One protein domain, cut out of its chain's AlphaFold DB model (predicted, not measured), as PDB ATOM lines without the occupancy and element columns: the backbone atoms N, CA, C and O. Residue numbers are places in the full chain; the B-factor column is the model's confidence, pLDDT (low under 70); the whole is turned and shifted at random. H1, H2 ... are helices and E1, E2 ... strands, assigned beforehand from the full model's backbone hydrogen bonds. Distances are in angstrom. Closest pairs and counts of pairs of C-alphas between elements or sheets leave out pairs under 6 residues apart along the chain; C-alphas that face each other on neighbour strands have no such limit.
ATOM      1  N   HIS A  16     505.187 370.213 355.884       81.25
ATOM      2  CA  HIS A  16     505.293 368.843 356.360       81.25
ATOM      3  C   HIS A  16     505.240 368.808 357.885       81.25
ATOM      4  O   HIS A  16     506.053 369.444 358.555       81.25
ATOM      5  N   TYR A  17     504.304 368.017 358.407       83.56
ATOM      6  CA  TYR A  17     504.115 367.782 359.835       83.56
ATOM      7  C   TYR A  17     504.742 366.445 360.227       83.56
ATOM      8  O   TYR A  17     504.340 365.392 359.723       83.56
ATOM      9  N   PHE A  18     505.696 366.483 361.150       86.69
ATOM     10  CA  PHE A  18     506.204 365.298 361.834       86.69
ATOM     11  C   PHE A  18     505.638 365.271 363.243       86.69
ATOM     12  O   PHE A  18     505.673 366.288 363.926       86.69
ATOM     13  N   VAL A  19     505.105 364.123 363.660       87.75
ATOM     14  CA  VAL A  19     504.530 363.924 364.994       87.75
ATOM     15  C   VAL A  19     505.344 362.843 365.692       87.75
ATOM     16  O   VAL A  19     505.507 361.743 365.158       87.75
ATOM     17  N   LEU A  20     505.870 363.177 366.860       89.94
ATOM     18  CA  LEU A  20     506.729 362.338 367.681       89.94
ATOM     19  C   LEU A  20     506.060 362.185 369.045       89.94
ATOM     20  O   LEU A  20     505.634 363.180 369.619       89.94
ATOM     21  N   GLU A  21     505.938 360.965 369.547       90.50
ATOM     22  CA  GLU A  21     505.532 360.719 370.929       90.50
ATOM     23  C   GLU A  21     506.774 360.889 371.799       90.50
ATOM     24  O   GLU A  21     507.820 360.315 371.484       90.50
ATOM     25  N   ILE A  22     506.666 361.725 372.827       90.38
ATOM     26  CA  ILE A  22     507.758 362.056 373.743       90.38
ATOM     27  C   ILE A  22     507.328 361.747 375.173       90.38
ATOM     28  O   ILE A  22     506.136 361.777 375.480       90.38
ATOM     29  N   ASP A  23     508.307 361.486 376.028       87.06
ATOM     30  CA  ASP A  23     508.106 361.311 377.464       87.06
ATOM     31  C   ASP A  23     508.948 362.356 378.201       87.06
ATOM     32  O   ASP A  23     510.180 362.329 378.119       87.06
ATOM     33  N   THR A  24     508.301 363.361 378.804       83.44
ATOM     34  CA  THR A  24     509.015 364.435 379.504       83.44
ATOM     35  C   THR A  24     508.194 365.166 380.563       83.44
ATOM     36  O   THR A  24     507.089 365.656 380.323       83.44
ATOM     37  N   ASP A  25     508.833 365.401 381.706       83.00
ATOM     38  CA  ASP A  25     508.317 366.281 382.756       83.00
ATOM     39  C   ASP A  25     508.696 367.764 382.538       83.00
ATOM     40  O   ASP A  25     508.192 368.652 383.226       83.00
ATOM     41  N   GLN A  26     509.558 368.064 381.557       88.44
ATOM     42  CA  GLN A  26     510.139 369.391 381.296       88.44
ATOM     43  C   GLN A  26     509.769 369.929 379.904       88.44
ATOM     44  O   GLN A  26     510.617 370.365 379.124       88.44
ATOM     45  N   ALA A  27     508.474 369.930 379.577       86.31
ATOM     46  CA  ALA A  27     507.984 370.295 378.244       86.31
ATOM     47  C   ALA A  27     508.498 371.661 377.732       86.31
ATOM     48  O   ALA A  27     508.853 371.783 376.561       86.31
ATOM     49  N   LYS A  28     508.592 372.688 378.588       88.50
ATOM     50  CA  LYS A  28     509.063 374.029 378.182       88.50
ATOM     51  C   LYS A  28     510.541 374.054 377.787       88.50
ATOM     52  O   LYS A  28     510.896 374.681 376.785       88.50
ATOM     53  N   ASP A  29     511.381 373.357 378.542       89.19
ATOM     54  CA  ASP A  29     512.823 373.319 378.298       89.19
ATOM     55  C   ASP A  29     513.114 372.520 377.029       89.19
ATOM     56  O   ASP A  29     513.839 372.987 376.150       89.19
ATOM     57  N   ILE A  30     512.440 371.376 376.865       89.38
ATOM     58  CA  ILE A  30     512.533 370.562 375.649       89.38
ATOM     59  C   ILE A  30     512.024 371.326 374.429       89.38
ATOM     60  O   ILE A  30     512.659 371.293 373.376       89.38
ATOM     61  N   HIS A  31     510.908 372.048 374.547       93.12
ATOM     62  CA  HIS A  31     510.390 372.870 373.453       93.12
ATOM     63  C   HIS A  31     511.421 373.908 372.997       93.12
ATOM     64  O   HIS A  31     511.716 373.989 371.804       93.12
ATOM     65  N   THR A  32     512.024 374.631 373.942       91.44
ATOM     66  CA  THR A  32     513.039 375.656 373.661       91.44
ATOM     67  C   THR A  32     514.271 375.052 372.988       91.44
ATOM     68  O   THR A  32     514.700 375.532 371.937       91.44
ATOM     69  N   GLN A  33     514.788 373.945 373.528       91.19
ATOM     70  CA  GLN A  33     515.948 373.242 372.976       91.19
ATOM     71  C   GLN A  33     515.687 372.708 371.563       91.19
ATOM     72  O   GLN A  33     516.542 372.831 370.684       91.19
ATOM     73  N   VAL A  34     514.498 372.154 371.306       90.94
ATOM     74  CA  VAL A  34     514.116 371.668 369.974       90.94
ATOM     75  C   VAL A  34     514.004 372.826 368.986       90.94
ATOM     76  O   VAL A  34     514.509 372.717 367.869       90.94
ATOM     77  N   VAL A  35     513.376 373.940 369.371       91.31
ATOM     78  CA  VAL A  35     513.260 375.131 368.513       91.31
ATOM     79  C   VAL A  35     514.642 375.674 368.152       91.31
ATOM     80  O   VAL A  35     514.917 375.933 366.979       91.31
ATOM     81  N   GLU A  36     515.538 375.795 369.128       91.38
ATOM     82  CA  GLU A  36     516.902 376.271 368.901       91.38
ATOM     83  C   GLU A  36     517.707 375.304 368.020       91.38
ATOM     84  O   GLU A  36     518.308 375.711 367.021       91.38
ATOM     85  N   ALA A  37     517.687 374.010 368.338       89.56
ATOM     86  CA  ALA A  37     518.426 373.001 367.588       89.56
ATOM     87  C   ALA A  37     517.941 372.898 366.137       89.56
ATOM     88  O   ALA A  37     518.755 372.818 365.214       89.56
ATOM     89  N   MET A  38     516.623 372.922 365.919       89.69
ATOM     90  CA  MET A  38     516.034 372.754 364.592       89.69
ATOM     91  C   MET A  38     516.146 374.011 363.729       89.69
ATOM     92  O   MET A  38     516.422 373.885 362.536       89.69
ATOM     93  N   SER A  39     516.001 375.205 364.312       89.06
ATOM     94  CA  SER A  39     516.211 376.469 363.588       89.06
ATOM     95  C   SER A  39     517.659 376.631 363.114       89.06
ATOM     96  O   SER A  39     517.886 377.079 361.992       89.06
ATOM     97  N   LYS A  40     518.637 376.175 363.912       86.88
ATOM     98  CA  LYS A  40     520.052 376.105 363.509       86.88
ATOM     99  C   LYS A  40     520.321 375.016 362.468       86.88
ATOM    100  O   LYS A  40     521.189 375.180 361.618       86.88
ATOM    101  N   ALA A  41     519.611 373.890 362.544       83.50
ATOM    102  CA  ALA A  41     519.844 372.745 361.666       83.50
ATOM    103  C   ALA A  41     519.257 372.924 360.261       83.50
ATOM    104  O   ALA A  41     519.790 372.372 359.300       83.50
ATOM    105  N   THR A  42     518.147 373.650 360.114       83.38
ATOM    106  CA  THR A  42     517.530 373.841 358.804       83.38
ATOM    107  C   THR A  42     516.760 375.150 358.699       83.38
ATOM    108  O   THR A  42     515.868 375.441 359.491       83.38
ATOM    109  N   THR A  43     517.020 375.893 357.624       82.44
ATOM    110  CA  THR A  43     516.265 377.102 357.243       82.44
ATOM    111  C   THR A  43     514.801 376.809 356.894       82.44
ATOM    112  O   THR A  43     513.980 377.720 356.807       82.44
ATOM    113  N   ARG A  44     514.454 375.529 356.708       84.62
ATOM    114  CA  ARG A  44     513.089 375.057 356.447       84.62
ATOM    115  C   ARG A  44     512.268 374.908 357.718       84.62
ATOM    116  O   ARG A  44     511.061 374.683 357.620       84.62
ATOM    117  N   PHE A  45     512.901 374.979 358.889       87.94
ATOM    118  CA  PHE A  45     512.200 374.917 360.157       87.94
ATOM    119  C   PHE A  45     511.234 376.092 360.260       87.94
ATOM    120  O   PHE A  45     511.606 377.243 360.052       87.94
ATOM    121  N   SER A  46     509.969 375.784 360.538       87.00
ATOM    122  CA  SER A  46     508.960 376.806 360.775       87.00
ATOM    123  C   SER A  46     508.720 376.963 362.266       87.00
ATOM    124  O   SER A  46     508.876 378.060 362.785       87.00
ATOM    125  N   HIS A  47     508.322 375.888 362.940       89.19
ATOM    126  CA  HIS A  47     508.015 375.900 364.365       89.19
ATOM    127  C   HIS A  47     507.883 374.466 364.891       89.19
ATOM    128  O   HIS A  47     507.797 373.497 364.125       89.19
ATOM    129  N   ALA A  48     507.855 374.349 366.216       92.00
ATOM    130  CA  ALA A  48     507.549 373.120 366.927       92.00
ATOM    131  C   ALA A  48     506.456 373.376 367.972       92.00
ATOM    132  O   ALA A  48     506.370 374.479 368.515       92.00
ATOM    133  N   LEU A  49     505.634 372.365 368.254       92.06
ATOM    134  CA  LEU A  49     504.593 372.409 369.287       92.06
ATOM    135  C   LEU A  49     504.691 371.161 370.160       92.06
ATOM    136  O   LEU A  49     504.915 370.079 369.621       92.06
ATOM    137  N   ILE A  50     504.443 371.289 371.461       90.62
ATOM    138  CA  ILE A  50     504.204 370.149 372.351       90.62
ATOM    139  C   ILE A  50     502.727 370.125 372.714       90.62
ATOM    140  O   ILE A  50     502.176 371.102 373.225       90.62
ATOM    141  N   ILE A  51     502.088 369.002 372.413       92.00
ATOM    142  CA  ILE A  51     500.652 368.786 372.530       92.00
ATOM    143  C   ILE A  51     500.427 367.629 373.494       92.00
ATOM    144  O   ILE A  51     501.056 366.583 373.364       92.00
ATOM    145  N   GLN A  52     499.506 367.791 374.431       90.69
ATOM    146  CA  GLN A  52     499.061 366.723 375.311       90.69
ATOM    147  C   GLN A  52     497.759 366.129 374.779       90.69
ATOM    148  O   GLN A  52     496.860 366.853 374.357       90.69
ATOM    149  N   SER A  53     497.657 364.805 374.801       87.50
ATOM    150  CA  SER A  53     496.412 364.078 374.574       87.50
ATOM    151  C   SER A  53     495.979 363.398 375.860       87.50
ATOM    152  O   SER A  53     496.792 362.761 376.529       87.50
ATOM    153  N   THR A  54     494.694 363.511 376.179       83.38
ATOM    154  CA  THR A  54     494.044 362.799 377.292       83.38
ATOM    155  C   THR A  54     493.187 361.623 376.812       83.38
ATOM    156  O   THR A  54     492.329 361.123 377.540       83.38
ATOM    157  N   ALA A  55     493.406 361.167 375.577       77.12
ATOM    158  CA  ALA A  55     492.647 360.078 374.982       77.12
ATOM    159  C   ALA A  55     492.869 358.728 375.687       77.12
ATOM    160  O   ALA A  55     493.957 358.427 376.173       77.12
ATOM    161  N   GLU A  56     491.837 357.876 375.690       66.25
ATOM    162  CA  GLU A  56     491.896 356.499 376.219       66.25
ATOM    163  C   GLU A  56     492.336 356.412 377.708       66.25
ATOM    164  O   GLU A  56     492.945 355.423 378.115       66.25
ATOM    165  N   ASN A  57     492.033 357.432 378.529       69.62
ATOM    166  CA  ASN A  57     492.432 357.544 379.947       69.62
ATOM    167  C   ASN A  57     493.954 357.497 380.189       69.62
ATOM    168  O   ASN A  57     494.402 357.184 381.293       69.62
ATOM    169  N   LYS A  58     494.761 357.801 379.167       78.00
ATOM    170  CA  LYS A  58     496.218 357.902 379.276       78.00
ATOM    171  C   LYS A  58     496.661 359.282 378.826       78.00
ATOM    172  O   LYS A  58     496.367 359.705 377.713       78.00
ATOM    173  N   THR A  59     497.412 359.964 379.684       82.75
ATOM    174  CA  THR A  59     498.087 361.202 379.303       82.75
ATOM    175  C   THR A  59     499.287 360.863 378.431       82.75
ATOM    176  O   THR A  59     500.157 360.106 378.851       82.75
ATOM    177  N   ARG A  60     499.327 361.411 377.217       88.56
ATOM    178  CA  ARG A  60     500.466 361.285 376.297       88.56
ATOM    179  C   ARG A  60     500.884 362.645 375.774       88.56
ATOM    180  O   ARG A  60     500.026 363.494 375.538       88.56
ATOM    181  N   GLN A  61     502.179 362.829 375.554       90.69
ATOM    182  CA  GLN A  61     502.730 364.049 374.975       90.69
ATOM    183  C   GLN A  61     503.252 363.795 373.565       90.69
ATOM    184  O   GLN A  61     503.851 362.764 373.256       90.69
ATOM    185  N   TYR A  62     503.021 364.774 372.700       91.50
ATOM    186  CA  TYR A  62     503.386 364.738 371.299       91.50
ATOM    187  C   TYR A  62     504.155 365.996 370.925       91.50
ATOM    188  O   TYR A  62     503.625 367.103 371.005       91.50
ATOM    189  N   LEU A  63     505.383 365.824 370.451       92.00
ATOM    190  CA  LEU A  63     506.158 366.868 369.802       92.00
ATOM    191  C   LEU A  63     505.820 366.883 368.312       92.00
ATOM    192  O   LEU A  63     506.012 365.896 367.601       92.00
ATOM    193  N   THR A  64     505.336 368.017 367.822       90.69
ATOM    194  CA  THR A  64     505.121 368.246 366.395       90.69
ATOM    195  C   THR A  64     506.185 369.184 365.850       90.69
ATOM    196  O   THR A  64     506.417 370.243 366.423       90.69
ATOM    197  N   ILE A  65     506.830 368.809 364.746       89.88
ATOM    198  CA  ILE A  65     507.844 369.625 364.063       89.88
ATOM    199  C   ILE A  65     507.357 369.921 362.650       89.88
ATOM    200  O   ILE A  65     506.987 369.011 361.904       89.88
ATOM    201  N   HIS A  66     507.354 371.203 362.292       88.62
ATOM    202  CA  HIS A  66     506.750 371.702 361.062       88.62
ATOM    203  C   HIS A  66     507.836 372.276 360.159       88.62
ATOM    204  O   HIS A  66     508.537 373.219 360.537       88.62
ATOM    205  N   LEU A  67     507.966 371.716 358.956       86.69
ATOM    206  CA  LEU A  67     508.984 372.105 357.977       86.69
ATOM    207  C   LEU A  67     508.333 372.599 356.676       86.69
ATOM    208  O   LEU A  67     507.363 372.004 356.207       86.69
ATOM    209  N   LYS A  68     508.881 373.656 356.065       84.44
ATOM    210  CA  LYS A  68     508.436 374.175 354.756       84.44
ATOM    211  C   LYS A  68     508.722 373.172 353.628       84.44
ATOM    212  O   LYS A  68     509.784 372.536 353.610       84.44
ATOM    213  N   GLN A  69     507.782 372.992 352.700       69.75
ATOM    214  CA  GLN A  69     507.874 372.038 351.591       69.75
ATOM    215  C   GLN A  69     508.469 372.686 350.330       69.75
ATOM    216  O   GLN A  69     507.757 373.013 349.390       69.75
ATOM    217  N   ASP A  70     509.797 372.798 350.273       57.31
ATOM    218  CA  ASP A  70     510.483 373.359 349.104       57.31
ATOM    219  C   ASP A  70     511.114 372.219 348.299       57.31
ATOM    220  O   ASP A  70     512.196 371.774 348.662       57.31
ATOM    221  N   GLY A  71     510.412 371.697 347.279       49.75
ATOM    222  CA  GLY A  71     510.906 370.905 346.124       49.75
ATOM    223  C   GLY A  71     511.752 369.624 346.326       49.75
ATOM    224  O   GLY A  71     511.783 368.771 345.445       49.75
ATOM    225  N   LEU A  72     512.409 369.440 347.469       46.59
ATOM    226  CA  LEU A  72     513.399 368.419 347.790       46.59
ATOM    227  C   LEU A  72     512.947 367.624 349.025       46.59
ATOM    228  O   LEU A  72     512.995 368.089 350.167       46.59
ATOM    229  N   GLY A  73     512.475 366.408 348.747       56.94
ATOM    230  CA  GLY A  73     512.761 365.160 349.465       56.94
ATOM    231  C   GLY A  73     512.744 365.105 350.997       56.94
ATOM    232  O   GLY A  73     513.581 364.395 351.551       56.94
ATOM    233  N   LEU A  74     511.808 365.750 351.706       63.81
ATOM    234  CA  LEU A  74     511.553 365.372 353.104       63.81
ATOM    235  C   LEU A  74     510.941 363.966 353.129       63.81
ATOM    236  O   LEU A  74     509.784 363.755 352.757       63.81
ATOM    237  N   THR A  75     511.739 362.973 353.520       70.19
ATOM    238  CA  THR A  75     511.273 361.589 353.625       70.19
ATOM    239  C   THR A  75     510.561 361.376 354.960       70.19
ATOM    240  O   THR A  75     510.832 362.047 355.955       70.19
ATOM    241  N   LYS A  76     509.672 360.380 355.026       71.38
ATOM    242  CA  LYS A  76     509.006 359.986 356.286       71.38
ATOM    243  C   LYS A  76     509.984 359.530 357.371       71.38
ATOM    244  O   LYS A  76     509.590 359.419 358.523       71.38
ATOM    245  N   ASN A  77     511.231 359.265 356.988       79.31
ATOM    246  CA  ASN A  77     512.260 358.735 357.861       79.31
ATOM    247  C   ASN A  77     513.183 359.817 358.435       79.31
ATOM    248  O   ASN A  77     514.121 359.482 359.148       79.31
ATOM    249  N   TYR A  78     512.925 361.097 358.143       82.00
ATOM    250  CA  TYR A  78     513.811 362.212 358.489       82.00
ATOM    251  C   TYR A  78     514.179 362.295 359.985       82.00
ATOM    252  O   TYR A  78     515.277 362.727 360.322       82.00
ATOM    253  N   PHE A  79     513.291 361.830 360.870       83.62
ATOM    254  CA  PHE A  79     513.538 361.739 362.314       83.62
ATOM    255  C   PHE A  79     513.714 360.299 362.830       83.62
ATOM    256  O   PHE A  79     513.948 360.116 364.017       83.62
ATOM    257  N   SER A  80     513.613 359.263 361.985       81.19
ATOM    258  CA  SER A  80     513.690 357.857 362.429       81.19
ATOM    259  C   SER A  80     514.993 357.134 362.094       81.19
ATOM    260  O   SER A  80     515.268 356.117 362.721       81.19
ATOM    261  N   LYS A  81     515.787 357.604 361.123       82.44
ATOM    262  CA  LYS A  81     517.075 356.973 360.795       82.44
ATOM    263  C   LYS A  81     518.263 357.853 361.163       82.44
ATOM    264  O   LYS A  81     518.257 359.046 360.872       82.44
ATOM    265  N   SER A  82     519.315 357.217 361.675       84.50
ATOM    266  CA  SER A  82     520.583 357.833 362.096       84.50
ATOM    267  C   SER A  82     521.315 358.616 361.005       84.50
ATOM    268  O   SER A  82     522.040 359.561 361.312       84.50
ATOM    269  N   GLU A  83     521.098 358.269 359.735       82.25
ATOM    270  CA  GLU A  83     521.675 358.961 358.576       82.25
ATOM    271  C   GLU A  83     521.111 360.378 358.356       82.25
ATOM    272  O   GLU A  83     521.712 361.171 357.634       82.25
ATOM    273  N   TYR A  84     519.968 360.724 358.963       83.75
ATOM    274  CA  TYR A  84     519.317 362.014 358.740       83.75
ATOM    275  C   TYR A  84     519.614 363.040 359.832       83.75
ATOM    276  O   TYR A  84     519.552 362.760 361.030       83.75
ATOM    277  N   LEU A  85     519.819 364.283 359.388       83.88
ATOM    278  CA  LEU A  85     520.101 365.436 360.243       83.88
ATOM    279  C   LEU A  85     519.040 365.648 361.335       83.88
ATOM    280  O   LEU A  85     519.389 365.972 362.467       83.88
ATOM    281  N   GLY A  86     517.757 365.445 361.012       84.88
ATOM    282  CA  GLY A  86     516.663 365.590 361.974       84.88
ATOM    283  C   GLY A  86     516.795 364.623 363.150       84.88
ATOM    284  O   GLY A  86     516.719 365.040 364.303       84.88
ATOM    285  N   HIS A  87     517.057 363.346 362.861       86.50
ATOM    286  CA  HIS A  87     517.295 362.329 363.883       86.50
ATOM    287  C   HIS A  87     518.536 362.653 364.723       86.50
ATOM    288  O   HIS A  87     518.456 362.670 365.946       86.50
ATOM    289  N   GLN A  88     519.665 362.980 364.083       87.81
ATOM    290  CA  GLN A  88     520.914 363.314 364.783       87.81
ATOM    291  C   GLN A  88     520.735 364.476 365.768       87.81
ATOM    292  O   GLN A  88     521.239 364.424 366.888       87.81
ATOM    293  N   LYS A  89     519.982 365.512 365.374       87.69
ATOM    294  CA  LYS A  89     519.730 366.679 366.224       87.69
ATOM    295  C   LYS A  89     518.812 366.362 367.396       87.69
ATOM    296  O   LYS A  89     519.155 366.734 368.512       87.69
ATOM    297  N   LEU A  90     517.719 365.631 367.191       86.69
ATOM    298  CA  LEU A  90     516.855 365.240 368.310       86.69
ATOM    299  C   LEU A  90     517.556 364.289 369.285       86.69
ATOM    300  O   LEU A  90     517.426 364.455 370.493       86.69
ATOM    301  N   THR A  91     518.358 363.351 368.782       86.25
ATOM    302  CA  THR A  91     519.137 362.438 369.631       86.25
ATOM    303  C   THR A  91     520.219 363.185 370.422       86.25
ATOM    304  O   THR A  91     520.473 362.846 371.575       86.25
ATOM    305  N   SER A  92     520.809 364.256 369.869       87.06
ATOM    306  CA  SER A  92     521.776 365.098 370.601       87.06
ATOM    307  C   SER A  92     521.176 365.863 371.787       87.06
ATOM    308  O   SER A  92     521.915 366.252 372.686       87.06
ATOM    309  N   LEU A  93     519.850 366.034 371.819       86.44
ATOM    310  CA  LEU A  93     519.125 366.645 372.937       86.44
ATOM    311  C   LEU A  93     518.798 365.642 374.055       86.44
ATOM    312  O   LEU A  93     518.084 365.993 374.987       86.44
ATOM    313  N   GLN A  94     519.268 364.390 373.948       83.69
ATOM    314  CA  GLN A  94     518.961 363.300 374.888       83.69
ATOM    315  C   GLN A  94     517.450 363.073 375.088       83.69
ATOM    316  O   GLN A  94     517.005 362.558 376.111       83.69
ATOM    317  N   LEU A  95     516.649 363.444 374.087       83.50
ATOM    318  CA  LEU A  95     515.204 363.283 374.105       83.50
ATOM    319  C   LEU A  95     514.841 361.817 373.842       83.50
ATOM    320  O   LEU A  95     515.237 361.255 372.819       83.50
ATOM    321  N   SER A  96     514.024 361.220 374.710       85.00
ATOM    322  CA  SER A  96     513.352 359.954 374.408       85.00
ATOM    323  C   SER A  96     512.134 360.235 373.530       85.00
ATOM    324  O   SER A  96     511.205 360.933 373.946       85.00
ATOM    325  N   TYR A  97     512.145 359.739 372.293       86.94
ATOM    326  CA  TYR A  97     511.039 359.930 371.362       86.94
ATOM    327  C   TYR A  97     510.809 358.713 370.470       86.94
ATOM    328  O   TYR A  97     511.729 357.968 370.133       86.94
ATOM    329  N   SER A  98     509.567 358.552 370.017       85.69
ATOM    330  CA  SER A  98     509.208 357.590 368.977       85.69
ATOM    331  C   SER A  98     508.406 358.266 367.869       85.69
ATOM    332  O   SER A  98     507.542 359.110 368.112       85.69
ATOM    333  N   VAL A  99     508.711 357.937 366.611       83.06
ATOM    334  CA  VAL A  99     507.986 358.515 365.472       83.06
ATOM    335  C   VAL A  99     506.587 357.916 365.412       83.06
ATOM    336  O   VAL A  99     506.429 356.706 365.238       83.06
ATOM    337  N   VAL A 100     505.566 358.769 365.488       78.06
ATOM    338  CA  VAL A 100     504.174 358.325 365.474       78.06
ATOM    339  C   VAL A 100     503.823 357.822 364.078       78.06
ATOM    340  O   VAL A 100     503.805 358.560 363.087       78.06
ATOM    341  N   GLY A 101     503.536 356.525 363.980       67.75
ATOM    342  CA  GLY A 101     503.179 355.889 362.719       67.75
ATOM    343  C   GLY A 101     501.842 356.402 362.170       67.75
ATOM    344  O   GLY A 101     500.974 356.875 362.903       67.75
ATOM    345  N   LYS A 102     501.605 356.222 360.864       64.62
ATOM    346  CA  LYS A 102     500.358 356.657 360.195       64.62
ATOM    347  C   LYS A 102     499.072 356.190 360.892       64.62
ATOM    348  O   LYS A 102     498.064 356.882 360.819       64.62
ATOM    349  N   VAL A 103     499.085 355.010 361.514       57.25
ATOM    350  CA  VAL A 103     497.929 354.444 362.229       57.25
ATOM    351  C   VAL A 103     497.655 355.197 363.534       57.25
ATOM    352  O   VAL A 103     496.503 355.484 363.837       57.25
ATOM    353  N   GLN A 104     498.690 355.580 364.276       62.66
ATOM    354  CA  GLN A 104     498.547 356.348 365.516       62.66
ATOM    355  C   GLN A 104     498.219 357.821 365.236       62.66
ATOM    356  O   GLN A 104     497.387 358.394 365.928       62.66
ATOM    357  N   ILE A 105     498.743 358.397 364.147       70.19
ATOM    358  CA  ILE A 105     498.302 359.715 363.658       70.19
ATOM    359  C   ILE A 105     496.792 359.696 363.351       70.19
ATOM    360  O   ILE A 105     496.089 360.659 363.643       70.19
ATOM    361  N   ARG A 106     496.250 358.581 362.834       68.19
ATOM    362  CA  ARG A 106     494.796 358.427 362.641       68.19
ATOM    363  C   ARG A 106     494.007 358.396 363.945       68.19
ATOM    364  O   ARG A 106     492.917 358.954 363.985       68.19
ATOM    365  N   LYS A 107     494.548 357.783 364.998       71.25
ATOM    366  CA  LYS A 107     493.936 357.842 366.332       71.25
ATOM    367  C   LYS A 107     493.960 359.265 366.896       71.25
ATOM    368  O   LYS A 107     492.955 359.719 367.427       71.25
ATOM    369  N   LEU A 108     495.057 359.997 366.690       72.19
ATOM    370  CA  LEU A 108     495.145 361.418 367.038       72.19
ATOM    371  C   LEU A 108     494.125 362.270 366.269       72.19
ATOM    372  O   LEU A 108     493.520 363.158 366.859       72.19
ATOM    373  N   PHE A 109     493.867 361.969 364.987       72.81
ATOM    374  CA  PHE A 109     492.794 362.627 364.224       72.81
ATOM    375  C   PHE A 109     491.407 362.380 364.832       72.81
ATOM    376  O   PHE A 109     490.597 363.304 364.889       72.81
ATOM    377  N   ALA A 110     491.127 361.145 365.259       72.38
ATOM    378  CA  ALA A 110     489.836 360.772 365.834       72.38
ATOM    379  C   ALA A 110     489.570 361.472 367.179       72.38
ATOM    380  O   ALA A 110     488.425 361.790 367.478       72.38
ATOM    381  N   ASN A 111     490.629 361.786 367.931       76.25
ATOM    382  CA  ASN A 111     490.557 362.412 369.253       76.25
ATOM    383  C   ASN A 111     491.040 363.873 369.248       76.25
ATOM    384  O   ASN A 111     491.549 364.365 370.253       76.25
ATOM    385  N   LYS A 112     490.902 364.580 368.118       75.50
ATOM    386  CA  LYS A 112     491.401 365.958 367.938       75.50
ATOM    387  C   LYS A 112     490.895 366.950 368.996       75.50
ATOM    388  O   LYS A 112     491.610 367.884 369.334       75.50
ATOM    389  N   ASP A 113     489.688 366.733 369.518       78.62
ATOM    390  CA  ASP A 113     489.051 367.604 370.514       78.62
ATOM    391  C   ASP A 113     489.576 367.340 371.943       78.62
ATOM    392  O   ASP A 113     489.271 368.084 372.868       78.62
ATOM    393  N   GLN A 114     490.403 366.304 372.119       83.50
ATOM    394  CA  GLN A 114     491.089 365.941 373.367       83.50
ATOM    395  C   GLN A 114     492.583 366.308 373.331       83.50
ATOM    396  O   GLN A 114     493.378 365.778 374.111       83.50
ATOM    397  N   LEU A 115     492.982 367.165 372.386       86.31
ATOM    398  CA  LEU A 115     494.342 367.672 372.257       86.31
ATOM    399  C   LEU A 115     494.434 369.074 372.855       86.31
ATOM    400  O   LEU A 115     493.699 369.975 372.457       86.31
ATOM    401  N   THR A 116     495.381 369.274 373.766       89.50
ATOM    402  CA  THR A 116     495.672 370.576 374.372       89.50
ATOM    403  C   THR A 116     497.108 370.989 374.077       89.50
ATOM    404  O   THR A 116     498.035 370.180 374.120       89.50
ATOM    405  N   LEU A 117     497.311 372.262 373.741       90.88
ATOM    406  CA  LEU A 117     498.648 372.813 373.536       90.88
ATOM    407  C   LEU A 117     499.319 373.025 374.898       90.88
ATOM    408  O   LEU A 117     498.818 373.802 375.707       90.88
ATOM    409  N   GLN A 118     500.453 372.365 375.139       89.56
ATOM    410  CA  GLN A 118     501.281 372.613 376.323       89.56
ATOM    411  C   GLN A 118     502.326 373.702 376.063       89.56
ATOM    412  O   GLN A 118     502.520 374.583 376.898       89.56
ATOM    413  N   CYS A 119     503.019 373.646 374.918       89.31
ATOM    414  CA  CYS A 119     504.071 374.602 374.552       89.31
ATOM    415  C   CYS A 119     504.055 374.895 373.048       89.31
ATOM    416  O   CYS A 119     503.884 373.983 372.237       89.31
ATOM    417  N   GLY A 120     504.290 376.154 372.674       88.44
ATOM    418  CA  GLY A 120     504.373 376.599 371.286       88.44
ATOM    419  C   GLY A 120     503.324 377.644 370.916       88.44
ATOM    420  O   GLY A 120     502.676 378.243 371.772       88.44
ATOM    421  N   ASP A 121     503.190 377.878 369.617       88.50
ATOM    422  CA  ASP A 121     502.370 378.950 369.067       88.50
ATOM    423  C   ASP A 121     500.902 378.519 368.877       88.50
ATOM    424  O   ASP A 121     500.600 377.449 368.341       88.50
ATOM    425  N   THR A 122     499.975 379.372 369.327       85.75
ATOM    426  CA  THR A 122     498.533 379.075 369.327       85.75
ATOM    427  C   THR A 122     497.916 379.121 367.925       85.75
ATOM    428  O   THR A 122     497.019 378.329 367.631       85.75
ATOM    429  N   GLU A 123     498.379 380.004 367.041       82.81
ATOM    430  CA  GLU A 123     497.888 380.080 365.657       82.81
ATOM    431  C   GLU A 123     498.307 378.840 364.871       82.81
ATOM    432  O   GLU A 123     497.514 378.224 364.158       82.81
ATOM    433  N   HIS A 124     499.542 378.410 365.084       83.25
ATOM    434  CA  HIS A 124     500.104 377.202 364.512       83.25
ATOM    435  C   HIS A 124     499.441 375.926 365.030       83.25
ATOM    436  O   HIS A 124     499.208 374.988 364.261       83.25
ATOM    437  N   PHE A 125     499.077 375.903 366.310       85.69
ATOM    438  CA  PHE A 125     498.271 374.831 366.875       85.69
ATOM    439  C   PHE A 125     496.875 374.776 366.247       85.69
ATOM    440  O   PHE A 125     496.437 373.700 365.843       85.69
ATOM    441  N   ARG A 126     496.199 375.919 366.062       83.12
ATOM    442  CA  ARG A 126     494.913 375.970 365.342       83.12
ATOM    443  C   ARG A 126     495.050 375.453 363.911       83.12
ATOM    444  O   ARG A 126     494.277 374.587 363.510       83.12
ATOM    445  N   ALA A 127     496.080 375.890 363.185       81.38
ATOM    446  CA  ALA A 127     496.359 375.417 361.830       81.38
ATOM    447  C   ALA A 127     496.622 373.900 361.781       81.38
ATOM    448  O   ALA A 127     496.167 373.216 360.864       81.38
ATOM    449  N   PHE A 128     497.316 373.354 362.783       82.19
ATOM    450  CA  PHE A 128     497.512 371.914 362.920       82.19
ATOM    451  C   PHE A 128     496.186 371.178 363.149       82.19
ATOM    452  O   PHE A 128     495.908 370.204 362.454       82.19
ATOM    453  N   ILE A 129     495.334 371.662 364.058       82.69
ATOM    454  CA  ILE A 129     494.003 371.090 364.312       82.69
ATOM    455  C   ILE A 129     493.120 371.151 363.057       82.69
ATOM    456  O   ILE A 129     492.435 370.177 362.738       82.69
ATOM    457  N   ASP A 130     493.158 372.245 362.302       79.69
ATOM    458  CA  ASP A 130     492.403 372.374 361.055       79.69
ATOM    459  C   ASP A 130     492.933 371.442 359.959       79.69
ATOM    460  O   ASP A 130     492.140 370.827 359.239       79.69
ATOM    461  N   PHE A 131     494.249 371.217 359.904       80.00
ATOM    462  CA  PHE A 131     494.837 370.154 359.090       80.00
ATOM    463  C   PHE A 131     494.305 368.768 359.499       80.00
ATOM    464  O   PHE A 131     493.880 368.003 358.627       80.00
ATOM    465  N   LEU A 132     494.237 368.450 360.803       76.19
ATOM    466  CA  LEU A 132     493.644 367.190 361.287       76.19
ATOM    467  C   LEU A 132     492.170 367.061 360.852       76.19
ATOM    468  O   LEU A 132     491.747 365.998 360.391       76.19
ATOM    469  N   LYS A 133     491.387 368.147 360.946       76.44
ATOM    470  CA  LYS A 133     489.969 368.187 360.538       76.44
ATOM    471  C   LYS A 133     489.787 367.974 359.036       76.44
ATOM    472  O   LYS A 133     488.895 367.227 358.633       76.44
ATOM    473  N   LEU A 134     490.618 368.603 358.208       72.50
ATOM    474  CA  LEU A 134     490.566 368.458 356.753       72.50
ATOM    475  C   LEU A 134     490.920 367.025 356.326       72.50
ATOM    476  O   LEU A 134     490.262 366.446 355.460       72.50
ATOM    477  N   GLN A 135     491.915 366.417 356.981       69.38
ATOM    478  CA  GLN A 135     492.277 365.012 356.768       69.38
ATOM    479  C   GLN A 135     491.159 364.048 357.196       69.38
ATOM    480  O   GLN A 135     490.938 363.048 356.510       69.38
ATOM    481  N   ALA A 136     490.426 364.352 358.273       66.69
ATOM    482  CA  ALA A 136     489.261 363.577 358.702       66.69
ATOM    483  C   ALA A 136     488.100 363.663 357.689       66.69
ATOM    484  O   ALA A 136     487.602 362.629 357.247       66.69
ATOM    485  N   ARG A 137     487.742 364.869 357.218       65.56
ATOM    486  CA  ARG A 137     486.675 365.073 356.210       65.56
ATOM    487  C   ARG A 137     486.973 364.392 354.871       65.56
ATOM    488  O   ARG A 137     486.096 363.765 354.282       65.56
ATOM    489  N   ASN A 138     488.225 364.453 354.415       61.09
ATOM    490  CA  ASN A 138     488.673 363.760 353.202       61.09
ATOM    491  C   ASN A 138     488.675 362.225 353.343       61.09
ATOM    492  O   ASN A 138     488.756 361.514 352.341       61.09
ATOM    493  N   GLN A 139     488.621 361.697 354.569       57.16
ATOM    494  CA  GLN A 139     488.453 360.266 354.822       57.16
ATOM    495  C   GLN A 139     486.987 359.873 354.978       57.16
ATOM    496  O   GLN A 139     486.621 358.810 354.487       57.16
ATOM    497  N   GLU A 140     486.143 360.710 355.579       53.22
ATOM    498  CA  GLU A 140     484.695 360.477 355.648       53.22
ATOM    499  C   GLU A 140     484.060 360.466 354.251       53.22
ATOM    500  O   GLU A 140     483.305 359.546 353.945       53.22
ATOM    501  N   SER A 141     484.467 361.372 353.351       49.22
ATOM    502  CA  SER A 141     484.039 361.353 351.941       49.22
ATOM    503  C   SER A 141     484.519 360.105 351.180       49.22
ATOM    504  O   SER A 141     483.847 359.612 350.272       49.22
ATOM    505  N   ARG A 142     485.655 359.523 351.593       45.19
ATOM    506  CA  ARG A 142     486.163 358.240 351.076       45.19
ATOM    507  C   ARG A 142     485.522 357.022 351.744       45.19
ATOM    508  O   ARG A 142     485.560 355.948 351.157       45.19
ATOM    509  N   GLN A 143     484.932 357.153 352.932       43.62
ATOM    510  CA  GLN A 143     484.267 356.060 353.650       43.62
ATOM    511  C   GLN A 143     482.775 355.951 353.319       43.62
ATOM    512  O   GLN A 143     482.272 354.828 353.261       43.62
ATOM    513  N   SER A 144     482.088 357.061 353.027       42.91
ATOM    514  CA  SER A 144     480.698 357.051 352.540       42.91
ATOM    515  C   SER A 144     480.576 356.475 351.125       42.91
ATOM    516  O   SER A 144     479.582 355.835 350.806       42.91
ATOM    517  N   SER A 145     481.630 356.597 350.313       41.53
ATOM    518  CA  SER A 145     481.690 356.043 348.951       41.53
ATOM    519  C   SER A 145     482.158 354.577 348.882       41.53
ATOM    520  O   SER A 145     482.078 353.964 347.822       41.53
ATOM    521  N   ALA A 146     482.686 354.008 349.977       40.00
ATOM    522  CA  ALA A 146     483.438 352.742 349.937       40.00
ATOM    523  C   ALA A 146     482.872 351.600 350.800       40.00
ATOM    524  O   ALA A 146     483.371 350.477 350.711       40.00
TER     525      ALA A 146
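Overview. This is residues 16 to 146 of the 446 residues of the protein "Parvo_NS1 domain-containing protein" of Oxytricha trifallax (UniProt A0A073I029). A strongly twisted five-stranded sheet has H1 along one face and H3 and H4 across the other, making three layers, with H2 packed beside H1 off the sheet. H4 begins over the sheet, and its far part sticks out: residues 137 to 146, of which 137 to 144 belong to H4, stand free of a compact body. The printed part has 131 residues, with E1 H1 E2 E3 H2 E4 H3 E5 H4 along the chain, four named helices and five named strands, class mixed. The sheet is antiparallel in the order E4 - E1 - E3 - E2 - E5. The whole is compact, with a radius of gyration of the C-alphas of 14.9 A and spans of 45 by 37 by 27 A.

Along the chain. E1, residues 16 to 22, begins at C-alpha 16 (505.293, 368.843, 356.360) and is 18.8 A long. E3, residues 60 to 68, is 26.3 A, and E2, residues 45 to 53, is 24.0 A. E5 is residues 115 to 119 and E4 residues 97 to 99. H1, residues 27 to 41, is 20.5 A. H2 is residues 85 to 92 and H3 residues 102 to 110. H4, residues 122 to 144, is 32.9 A and ends at C-alpha 144 (480.698, 357.051, 352.540).

Arrangement. In the sheet, N 18 of E1 and O 65 of E3 are within hydrogen-bond range at 2.9 A, and in the hairpin E2 and E3, N 51 and O 62 are within hydrogen-bond range at 2.8 A. Edge strand E5 has N 52 and O 116 at 2.8 A to E2, and edge strand E4 has N 98 and O 21 at 2.9 A to E1. H1 is on the sheet at a height of 9.0 A, along the strands, at 21 degrees to E2 on the local plane. On the opposite face, H4 runs across the strands at a height of 8.2 A and H3 at 9.4 A. H4, with residues 132 to 136 alone, touches H3, about perpendicular at 80 degrees; their closest C-alphas, Phe 109 and Leu 132, are 5.5 A apart. H2 is not on the sheet but touches H1 at a steep tilt of 41 degrees, opposite ways; their closest C-alphas, Ala 37 and Lys 89, are 6.6 A apart. E1, H1, E2 and E3, H2, E4 are split strand-helix-strand units, two strands running the same way with another strand between them, each with a right-handed crossover. Every O i to N i+4 pair is within hydrogen-bond range in H1, H2 and H3, and 18 of 19 in H4.

Size, cuts and confidence. The C-alphas farthest apart, Ser 92 and Ser 145, are 46.5 A apart. The printed part has no cut. The link E3 to H2 is long, residues 69 to 84. Mean pLDDT of the printed part is 79.6; it is under 70 at residues 56 to 57, 69 to 74, 101 to 104, 106 and 135 to 146.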